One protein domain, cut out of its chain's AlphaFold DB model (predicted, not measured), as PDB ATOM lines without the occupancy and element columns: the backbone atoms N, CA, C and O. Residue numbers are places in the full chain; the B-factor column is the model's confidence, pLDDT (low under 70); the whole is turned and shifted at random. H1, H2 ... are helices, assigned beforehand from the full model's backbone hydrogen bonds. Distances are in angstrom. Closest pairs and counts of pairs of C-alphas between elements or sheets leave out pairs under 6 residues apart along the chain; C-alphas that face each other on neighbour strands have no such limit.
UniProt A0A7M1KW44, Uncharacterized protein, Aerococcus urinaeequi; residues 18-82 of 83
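AT A GLANCE: This is residues 18 to 82 of the 83 residues of an uncharacterized protein of Aerococcus urinaeequi (UniProt A0A7M1KW44). One long helix, H3, has its first part in a small body with two shorter helices, H1 and H2, while its last part, residues 71 to 80, sticks out as an arm together with residues 81 and 82. H1 and H2 run nearly side by side, both about perpendicular to the line of H3, H1 only just so at 71 degrees, and H2 packs on H3 near its last residues, with Leu 49 closest to Lys 69. The printed part has 65 residues, with three named helices in the order H1, H2, H3 and no named strand; the class is all helix. The whole is compact, with a radius of gyration of the C-alphas of 12.2 A, and the C-alphas span 38 by 28 by 21 A, the arm adding to the length.

IN THESE COORDINATES: The longest helix, H3, takes residues 59 to 80 and measures 31.9 A from first to last C-alpha. It begins at C-alpha 59, at (205.449, 200.444, 291.055), and ends at C-alpha 80, at (233.971, 204.927, 277.546). H2 takes residues 42 to 50 and measures 12.1 A from first to last C-alpha. H1 takes residues 18 to 30, 18.4 A from first to last C-alpha, and begins at C-alpha 18, at (210.434, 199.288, 263.354).

HOW THE PARTS SIT: H3 touches H2 with its residues 65 to 69 alone. The closest C-alphas of the two are those of Leu 49 and Lys 69, 6.5 A apart. Their lines are about perpendicular, at 87 degrees. H3 and H1 are close but not clearly touching; their closest C-alphas, those of Ile 27 and Ile 65, are 7.9 A apart. The lines of H1 and H3 are only just about perpendicular, at 71 degrees. H1 and H2 are close but not clearly touching, with the C-alphas of Leu 20 and Gln 42 the closest, 6.9 A apart. H1 and H2 run the same way at a shallow tilt of 25 degrees. In H1, H2 and H3 every pair of O i and N i+4 is within hydrogen-bond range.

THE WHOLE: The two C-alphas farthest apart are those of Thr 57 and Asp 82, at 38.7 A. Residues 71 to 82, of which 71 to 80 belong to H3, stand free; the body without them has 53 residues and spans 28 by 21 by 20 A. The printed part has no cut. The link from H1 to H2, with 11 residues between them, is long, and the link from H2 to H3, with 8, is short. The mean pLDDT of the printed part is 88.8, and residues 81 to 82 are under 70.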
ATOM      1  N   SER A  18     210.028 200.686 263.177       83.94
ATOM      2  CA  SER A  18     210.434 199.288 263.354       83.94
ATOM      3  C   SER A  18     211.414 199.162 264.514       83.94
ATOM      4  O   SER A  18     211.261 198.274 265.354       83.94
ATOM      5  N   GLN A  19     212.392 200.064 264.576       86.62
ATOM      6  CA  GLN A  19     213.396 200.113 265.636       86.62
ATOM      7  C   GLN A  19     212.775 200.483 266.987       86.62
ATOM      8  O   GLN A  19     213.168 199.936 268.019       86.62
ATOM      9  N   LEU A  20     211.769 201.359 266.989       88.00
ATOM     10  CA  LEU A  20     210.995 201.695 268.180       88.00
ATOM     11  C   LEU A  20     210.291 200.454 268.744       88.00
ATOM     12  O   LEU A  20     210.474 200.115 269.913       88.00
ATOM     13  N   LYS A  21     209.546 199.729 267.902       88.19
ATOM     14  CA  LYS A  21     208.849 198.493 268.303       88.19
ATOM     15  C   LYS A  21     209.807 197.421 268.797       88.19
ATOM     16  O   LYS A  21     209.513 196.730 269.767       88.19
ATOM     17  N   GLU A  22     210.943 197.265 268.129       90.75
ATOM     18  CA  GLU A  22     211.984 196.336 268.560       90.75
ATOM     19  C   GLU A  22     212.538 196.721 269.935       90.75
ATOM     20  O   GLU A  22     212.626 195.868 270.814       90.75
ATOM     21  N   THR A  23     212.810 198.008 270.158       90.88
ATOM     22  CA  THR A  23     213.291 198.521 271.446       90.88
ATOM     23  C   THR A  23     212.287 198.258 272.565       90.88
ATOM     24  O   THR A  23     212.666 197.747 273.616       90.88
ATOM     25  N   ILE A  24     211.001 198.533 272.333       91.56
ATOM     26  CA  ILE A  24     209.937 198.257 273.308       91.56
ATOM     27  C   ILE A  24     209.873 196.760 273.624       91.56
ATOM     28  O   ILE A  24     209.871 196.385 274.792       91.56
ATOM     29  N   ASN A  25     209.907 195.895 272.605       92.00
ATOM     30  CA  ASN A  25     209.914 194.447 272.819       92.00
ATOM     31  C   ASN A  25     211.130 193.987 273.636       92.00
ATOM     32  O   ASN A  25     211.007 193.087 274.463       92.00
ATOM     33  N   ILE A  26     212.310 194.572 273.408       92.00
ATOM     34  CA  ILE A  26     213.510 194.268 274.199       92.00
ATOM     35  C   ILE A  26     213.296 194.675 275.656       92.00
ATOM     36  O   ILE A  26     213.556 193.865 276.540       92.00
ATOM     37  N   ILE A  27     212.789 195.884 275.906       91.50
ATOM     38  CA  ILE A  27     212.497 196.373 277.259       91.50
ATOM     39  C   ILE A  27     211.532 195.423 277.971       91.50
ATOM     40  O   ILE A  27     211.848 194.948 279.056       91.50
ATOM     41  N   GLU A  28     210.405 195.087 277.339       92.00
ATOM     42  CA  GLU A  28     209.395 194.181 277.902       92.00
ATOM     43  C   GLU A  28     209.962 192.791 278.220       92.00
ATOM     44  O   GLU A  28     209.644 192.205 279.251       92.00
ATOM     45  N   ASN A  29     210.839 192.270 277.358       92.25
ATOM     46  CA  ASN A  29     211.508 190.994 277.599       92.25
ATOM     47  C   ASN A  29     212.524 191.069 278.749       92.25
ATOM     48  O   ASN A  29     212.709 190.082 279.455       92.25
ATOM     49  N   LEU A  30     213.208 192.205 278.925       89.19
ATOM     50  CA  LEU A  30     214.201 192.386 279.989       89.19
ATOM     51  C   LEU A  30     213.551 192.522 281.366       89.19
ATOM     52  O   LEU A  30     214.084 191.989 282.335       89.19
ATOM     53  N   ILE A  31     212.406 193.200 281.443       89.38
ATOM     54  CA  ILE A  31     211.642 193.363 282.690       89.38
ATOM     55  C   ILE A  31     210.652 192.207 282.940       89.38
ATOM     56  O   ILE A  31     209.956 192.203 283.952       89.38
ATOM     57  N   ASP A  32     210.594 191.230 282.024       90.94
ATOM     58  CA  ASP A  32     209.672 190.081 282.032       90.94
ATOM     59  C   ASP A  32     208.200 190.494 282.234       90.94
ATOM     60  O   ASP A  32     207.410 189.831 282.910       90.94
ATOM     61  N   GLU A  33     207.825 191.648 281.676       88.50
ATOM     62  CA  GLU A  33     206.518 192.262 281.884       88.50
ATOM     63  C   GLU A  33     206.111 193.089 280.660       88.50
ATOM     64  O   GLU A  33     206.916 193.791 280.048       88.50
ATOM     65  N   LYS A  34     204.832 192.994 280.283       90.38
ATOM     66  CA  LYS A  34     204.253 193.837 279.234       90.38
ATOM     67  C   LYS A  34     203.998 195.229 279.792       90.38
ATOM     68  O   LYS A  34     203.433 195.347 280.881       90.38
ATOM     69  N   LEU A  35     204.360 196.267 279.040       89.56
ATOM     70  CA  LEU A  35     204.042 197.632 279.447       89.56
ATOM     71  C   LEU A  35     202.522 197.819 279.438       89.56
ATOM     72  O   LEU A  35     201.816 197.355 278.543       89.56
ATOM     73  N   GLU A  36     202.007 198.516 280.446       87.50
ATOM     74  CA  GLU A  36     200.577 198.835 280.538       87.50
ATOM     75  C   GLU A  36     200.149 199.948 279.564       87.50
ATOM     76  O   GLU A  36     198.958 200.215 279.406       87.50
ATOM     77  N   VAL A  37     201.122 200.582 278.904       87.56
ATOM     78  CA  VAL A  37     200.939 201.650 277.924       87.56
ATOM     79  C   VAL A  37     201.513 201.252 276.573       87.56
ATOM     80  O   VAL A  37     202.570 200.628 276.485       87.56
ATOM     81  N   GLU A  38     200.817 201.645 275.511       89.69
ATOM     82  CA  GLU A  38     201.332 201.546 274.151       89.69
ATOM     83  C   GLU A  38     202.266 202.730 273.882       89.69
ATOM     84  O   GLU A  38     201.904 203.882 274.121       89.69
ATOM     85  N   ILE A  39     203.482 202.433 273.424       89.56
ATOM     86  CA  ILE A  39     204.487 203.428 273.050       89.56
ATOM     87  C   ILE A  39     204.508 203.504 271.520       89.56
ATOM     88  O   ILE A  39     204.913 202.559 270.841       89.56
ATOM     89  N   GLU A  40     204.032 204.622 270.988       85.88
ATOM     90  CA  GLU A  40     203.823 204.874 269.560       85.88
ATOM     91  C   GLU A  40     204.946 205.710 268.936       85.88
ATOM     92  O   GLU A  40     205.153 205.644 267.724       85.88
ATOM     93  N   ASP A  41     205.686 206.471 269.750       87.50
ATOM     94  CA  ASP A  41     206.751 207.357 269.281       87.50
ATOM     95  C   ASP A  41     207.996 207.382 270.195       87.50
ATOM     96  O   ASP A  41     208.044 206.817 271.293       87.50
ATOM     97  N   GLN A  42     209.050 208.034 269.699       85.00
ATOM     98  CA  GLN A  42     210.332 208.146 270.393       85.00
ATOM     99  C   GLN A  42     210.258 209.050 271.638       85.00
ATOM    100  O   GLN A  42     210.985 208.806 272.602       85.00
ATOM    101  N   ASP A  43     209.391 210.063 271.658       88.38
ATOM    102  CA  ASP A  43     209.250 210.980 272.799       88.38
ATOM    103  C   ASP A  43     208.620 210.263 274.000       88.38
ATOM    104  O   ASP A  43     209.030 210.450 275.153       88.38
ATOM    105  N   GLN A  44     207.662 209.379 273.734       89.56
ATOM    106  CA  GLN A  44     207.065 208.488 274.720       89.56
ATOM    107  C   GLN A  44     208.088 207.484 275.255       89.56
ATOM    108  O   GLN A  44     208.164 207.290 276.468       89.56
ATOM    109  N   LEU A  45     208.936 206.908 274.392       90.50
ATOM    110  CA  LEU A  45     210.044 206.055 274.834       90.50
ATOM    111  C   LEU A  45     211.037 206.828 275.719       90.50
ATOM    112  O   LEU A  45     211.456 206.337 276.768       90.50
ATOM    113  N   PHE A  46     211.394 208.058 275.342       89.75
ATOM    114  CA  PHE A  46     212.241 208.911 276.175       89.75
ATOM    115  C   PHE A  46     211.599 209.222 277.522       89.75
ATOM    116  O   PHE A  46     212.296 209.244 278.540       89.75
ATOM    117  N   THR A  47     210.291 209.461 277.535       91.81
ATOM    118  CA  THR A  47     209.533 209.695 278.763       91.81
ATOM    119  C   THR A  47     209.530 208.445 279.635       91.81
ATOM    120  O   THR A  47     209.840 208.555 280.816       91.81
ATOM    121  N   LEU A  48     209.292 207.263 279.062       92.81
ATOM    122  CA  LEU A  48     209.347 205.982 279.767       92.81
ATOM    123  C   LEU A  48     210.702 205.774 280.454       92.81
ATOM    124  O   LEU A  48     210.746 205.453 281.636       92.81
ATOM    125  N   LEU A  49     211.809 205.995 279.742       91.69
ATOM    126  CA  LEU A  49     213.148 205.777 280.296       91.69
ATOM    127  C   LEU A  49     213.533 206.841 281.334       91.69
ATOM    128  O   LEU A  49     214.199 206.541 282.322       91.69
ATOM    129  N   ASN A  50     213.152 208.106 281.134       91.56
ATOM    130  CA  ASN A  50     213.590 209.197 282.012       91.56
ATOM    131  C   ASN A  50     212.661 209.487 283.184       91.56
ATOM    132  O   ASN A  50     213.137 209.914 284.236       91.56
ATOM    133  N   ASN A  51     211.364 209.283 282.994       94.50
ATOM    134  CA  ASN A  51     210.319 209.547 283.967       94.50
ATOM    135  C   ASN A  51     209.194 208.496 283.841       94.50
ATOM    136  O   ASN A  51     208.073 208.840 283.456       94.50
ATOM    137  N   PRO A  52     209.475 207.215 284.155       92.81
ATOM    138  CA  PRO A  52     208.504 206.127 284.000       92.81
ATOM    139  C   PRO A  52     207.211 206.361 284.790       92.81
ATOM    140  O   PRO A  52     206.144 205.958 284.352       92.81
ATOM    141  N   GLU A  53     207.278 207.084 285.908       94.38
ATOM    142  CA  GLU A  53     206.134 207.451 286.758       94.38
ATOM    143  C   GLU A  53     205.106 208.352 286.056       94.38
ATOM    144  O   GLU A  53     203.960 208.448 286.489       94.38
ATOM    145  N   ALA A  54     205.506 209.047 284.986       92.50
ATOM    146  CA  ALA A  54     204.595 209.884 284.211       92.50
ATOM    147  C   ALA A  54     203.674 209.072 283.290       92.50
ATOM    148  O   ALA A  54     202.677 209.610 282.807       92.50
ATOM    149  N   VAL A  55     204.026 207.811 283.019       90.69
ATOM    150  CA  VAL A  55     203.347 206.958 282.032       90.69
ATOM    151  C   VAL A  55     202.901 205.612 282.604       90.69
ATOM    152  O   VAL A  55     201.900 205.075 282.146       90.69
ATOM    153  N   LEU A  56     203.586 205.092 283.619       91.56
ATOM    154  CA  LEU A  56     203.262 203.840 284.296       91.56
ATOM    155  C   LEU A  56     202.639 204.099 285.672       91.56
ATOM    156  O   LEU A  56     202.896 205.111 286.323       91.56
ATOM    157  N   THR A  57     201.847 203.137 286.130       92.75
ATOM    158  CA  THR A  57     201.245 203.084 287.464       92.75
ATOM    159  C   THR A  57     201.755 201.904 288.288       92.75
ATOM    160  O   THR A  57     201.719 201.960 289.517       92.75
ATOM    161  N   ASN A  58     202.262 200.850 287.641       92.62
ATOM    162  CA  ASN A  58     202.826 199.695 288.331       92.62
ATOM    163  C   ASN A  58     204.190 200.039 288.958       92.62
ATOM    164  O   ASN A  58     205.191 200.203 288.261       92.62
ATOM    165  N   GLU A  59     204.239 200.101 290.293       93.88
ATOM    166  CA  GLU A  59     205.449 200.444 291.055       93.88
ATOM    167  C   GLU A  59     206.635 199.513 290.769       93.88
ATOM    168  O   GLU A  59     207.776 199.975 290.735       93.88
ATOM    169  N   LYS A  60     206.378 198.218 290.534       93.25
ATOM    170  CA  LYS A  60     207.427 197.244 290.212       93.25
ATOM    171  C   LYS A  60     208.019 197.538 288.835       93.25
ATOM    172  O   LYS A  60     209.223 197.715 288.723       93.25
ATOM    173  N   THR A  61     207.175 197.682 287.814       93.50
ATOM    174  CA  THR A  61     207.615 197.997 286.444       93.50
ATOM    175  C   THR A  61     208.371 199.327 286.390       93.50
ATOM    176  O   THR A  61     209.382 199.442 285.704       93.50
ATOM    177  N   ILE A  62     207.929 200.333 287.154       94.62
ATOM    178  CA  ILE A  62     208.636 201.615 287.289       94.62
ATOM    179  C   ILE A  62     210.050 201.412 287.844       94.62
ATOM    180  O   ILE A  62     210.987 202.038 287.343       94.62
ATOM    181  N   ALA A  63     210.209 200.581 288.878       94.88
ATOM    182  CA  ALA A  63     211.517 200.261 289.441       94.88
ATOM    183  C   ALA A  63     212.393 199.512 288.424       94.88
ATOM    184  O   ALA A  63     213.508 199.951 288.159       94.88
ATOM    185  N   ASP A  64     211.852 198.484 287.766       95.06
ATOM    186  CA  ASP A  64     212.583 197.677 286.780       95.06
ATOM    187  C   ASP A  64     213.099 198.532 285.598       95.06
ATOM    188  O   ASP A  64     214.232 198.366 285.142       95.06
ATOM    189  N   ILE A  65     212.310 199.503 285.121       94.12
ATOM    190  CA  ILE A  65     212.732 200.442 284.063       94.12
ATOM    191  C   ILE A  65     213.855 201.378 284.535       94.12
ATOM    192  O   ILE A  65     214.757 201.702 283.756       94.12
ATOM    193  N   LYS A  66     213.820 201.828 285.795       94.62
ATOM    194  CA  LYS A  66     214.888 202.664 286.365       94.62
ATOM    195  C   LYS A  66     216.192 201.884 286.486       94.62
ATOM    196  O   LYS A  66     217.223 202.401 286.059       94.62
ATOM    197  N   ASP A  67     216.122 200.650 286.975       94.50
ATOM    198  CA  ASP A  67     217.275 199.754 287.092       94.50
ATOM    199  C   ASP A  67     217.871 199.449 285.708       94.50
ATOM    200  O   ASP A  67     219.087 199.513 285.516       94.50
ATOM    201  N   LEU A  68     217.025 199.209 284.697       92.62
ATOM    202  CA  LEU A  68     217.466 199.032 283.311       92.62
ATOM    203  C   LEU A  68     218.224 200.258 282.791       92.62
ATOM    204  O   LEU A  68     219.269 200.123 282.151       92.62
ATOM    205  N   LYS A  69     217.705 201.462 283.047       91.56
ATOM    206  CA  LYS A  69     218.373 202.701 282.643       91.56
ATOM    207  C   LYS A  69     219.731 202.838 283.328       91.56
ATOM    208  O   LYS A  69     220.701 203.156 282.645       91.56
ATOM    209  N   GLU A  70     219.810 202.599 284.634       91.88
ATOM    210  CA  GLU A  70     221.069 202.648 285.386       91.88
ATOM    211  C   GLU A  70     222.095 201.662 284.817       91.88
ATOM    212  O   GLU A  70     223.208 202.071 284.496       91.88
ATOM    213  N   LEU A  71     221.687 200.422 284.530       90.38
ATOM    214  CA  LEU A  71     222.546 199.421 283.894       90.38
ATOM    215  C   LEU A  71     223.090 199.887 282.533       90.38
ATOM    216  O   LEU A  71     224.258 199.663 282.218       90.38
ATOM    217  N   ILE A  72     222.265 200.539 281.709       87.88
ATOM    218  CA  ILE A  72     222.705 201.095 280.419       87.88
ATOM    219  C   ILE A  72     223.767 202.184 280.628       87.88
ATOM    220  O   ILE A  72     224.754 202.209 279.889       87.88
ATOM    221  N   TYR A  73     223.599 203.057 281.627       86.31
ATOM    222  CA  TYR A  73     224.605 204.069 281.964       86.31
ATOM    223  C   TYR A  73     225.895 203.442 282.478       86.31
ATOM    224  O   TYR A  73     226.957 203.791 281.978       86.31
ATOM    225  N   GLU A  74     225.816 202.483 283.399       88.06
ATOM    226  CA  GLU A  74     226.993 201.783 283.918       88.06
ATOM    227  C   GLU A  74     227.774 201.091 282.799       88.06
ATOM    228  O   GLU A  74     228.995 201.216 282.715       88.06
ATOM    229  N   MET A  75     227.078 200.397 281.891       85.25
ATOM    230  CA  MET A  75     227.716 199.788 280.726       85.25
ATOM    231  C   MET A  75     228.348 200.843 279.818       85.25
ATOM    232  O   MET A  75     229.479 200.662 279.378       85.25
ATOM    233  N   SER A  76     227.648 201.946 279.541       82.56
ATOM    234  CA  SER A  76     228.181 203.046 278.732       82.56
ATOM    235  C   SER A  76     229.438 203.651 279.359       82.56
ATOM    236  O   SER A  76     230.424 203.879 278.662       82.56
ATOM    237  N   ASP A  77     229.433 203.882 280.668       82.62
ATOM    238  CA  ASP A  77     230.580 204.419 281.394       82.62
ATOM    239  C   ASP A  77     231.767 203.453 281.342       82.62
ATOM    240  O   ASP A  77     232.888 203.888 281.094       82.62
ATOM    241  N   LEU A  78     231.531 202.143 281.477       80.62
ATOM    242  CA  LEU A  78     232.571 201.125 281.302       80.62
ATOM    243  C   LEU A  78     233.160 201.133 279.887       80.62
ATOM    244  O   LEU A  78     234.378 201.098 279.740       80.62
ATOM    245  N   TYR A  79     232.324 201.216 278.848       74.19
ATOM    246  CA  TYR A  79     232.795 201.254 277.458       74.19
ATOM    247  C   TYR A  79     233.586 202.524 277.122       74.19
ATOM    248  O   TYR A  79     234.495 202.461 276.299       74.19
ATOM    249  N   ASN A  80     233.263 203.659 277.751       73.00
ATOM    250  CA  ASN A  80     233.971 204.927 277.546       73.00
ATOM    251  C   ASN A  80     235.157 205.126 278.509       73.00
ATOM    252  O   ASN A  80     235.924 206.066 278.334       73.00
ATOM    253  N   ALA A  81     235.313 204.279 279.532       62.00
ATOM    254  CA  ALA A  81     236.447 204.333 280.458       62.00
ATOM    255  C   ALA A  81     237.740 203.733 279.871       62.00
ATOM    256  O   ALA A  81     238.816 203.964 280.426       62.00
ATOM    257  N   ASP A  82     237.630 202.976 278.775       53.38
ATOM    258  CA  ASP A  82     238.745 202.346 278.053       53.38
ATOM    259  C   ASP A  82     239.238 203.162 276.824       53.38
ATOM    260  O   ASP A  82     240.128 202.694 276.105       53.38
TER     261      ASP A  82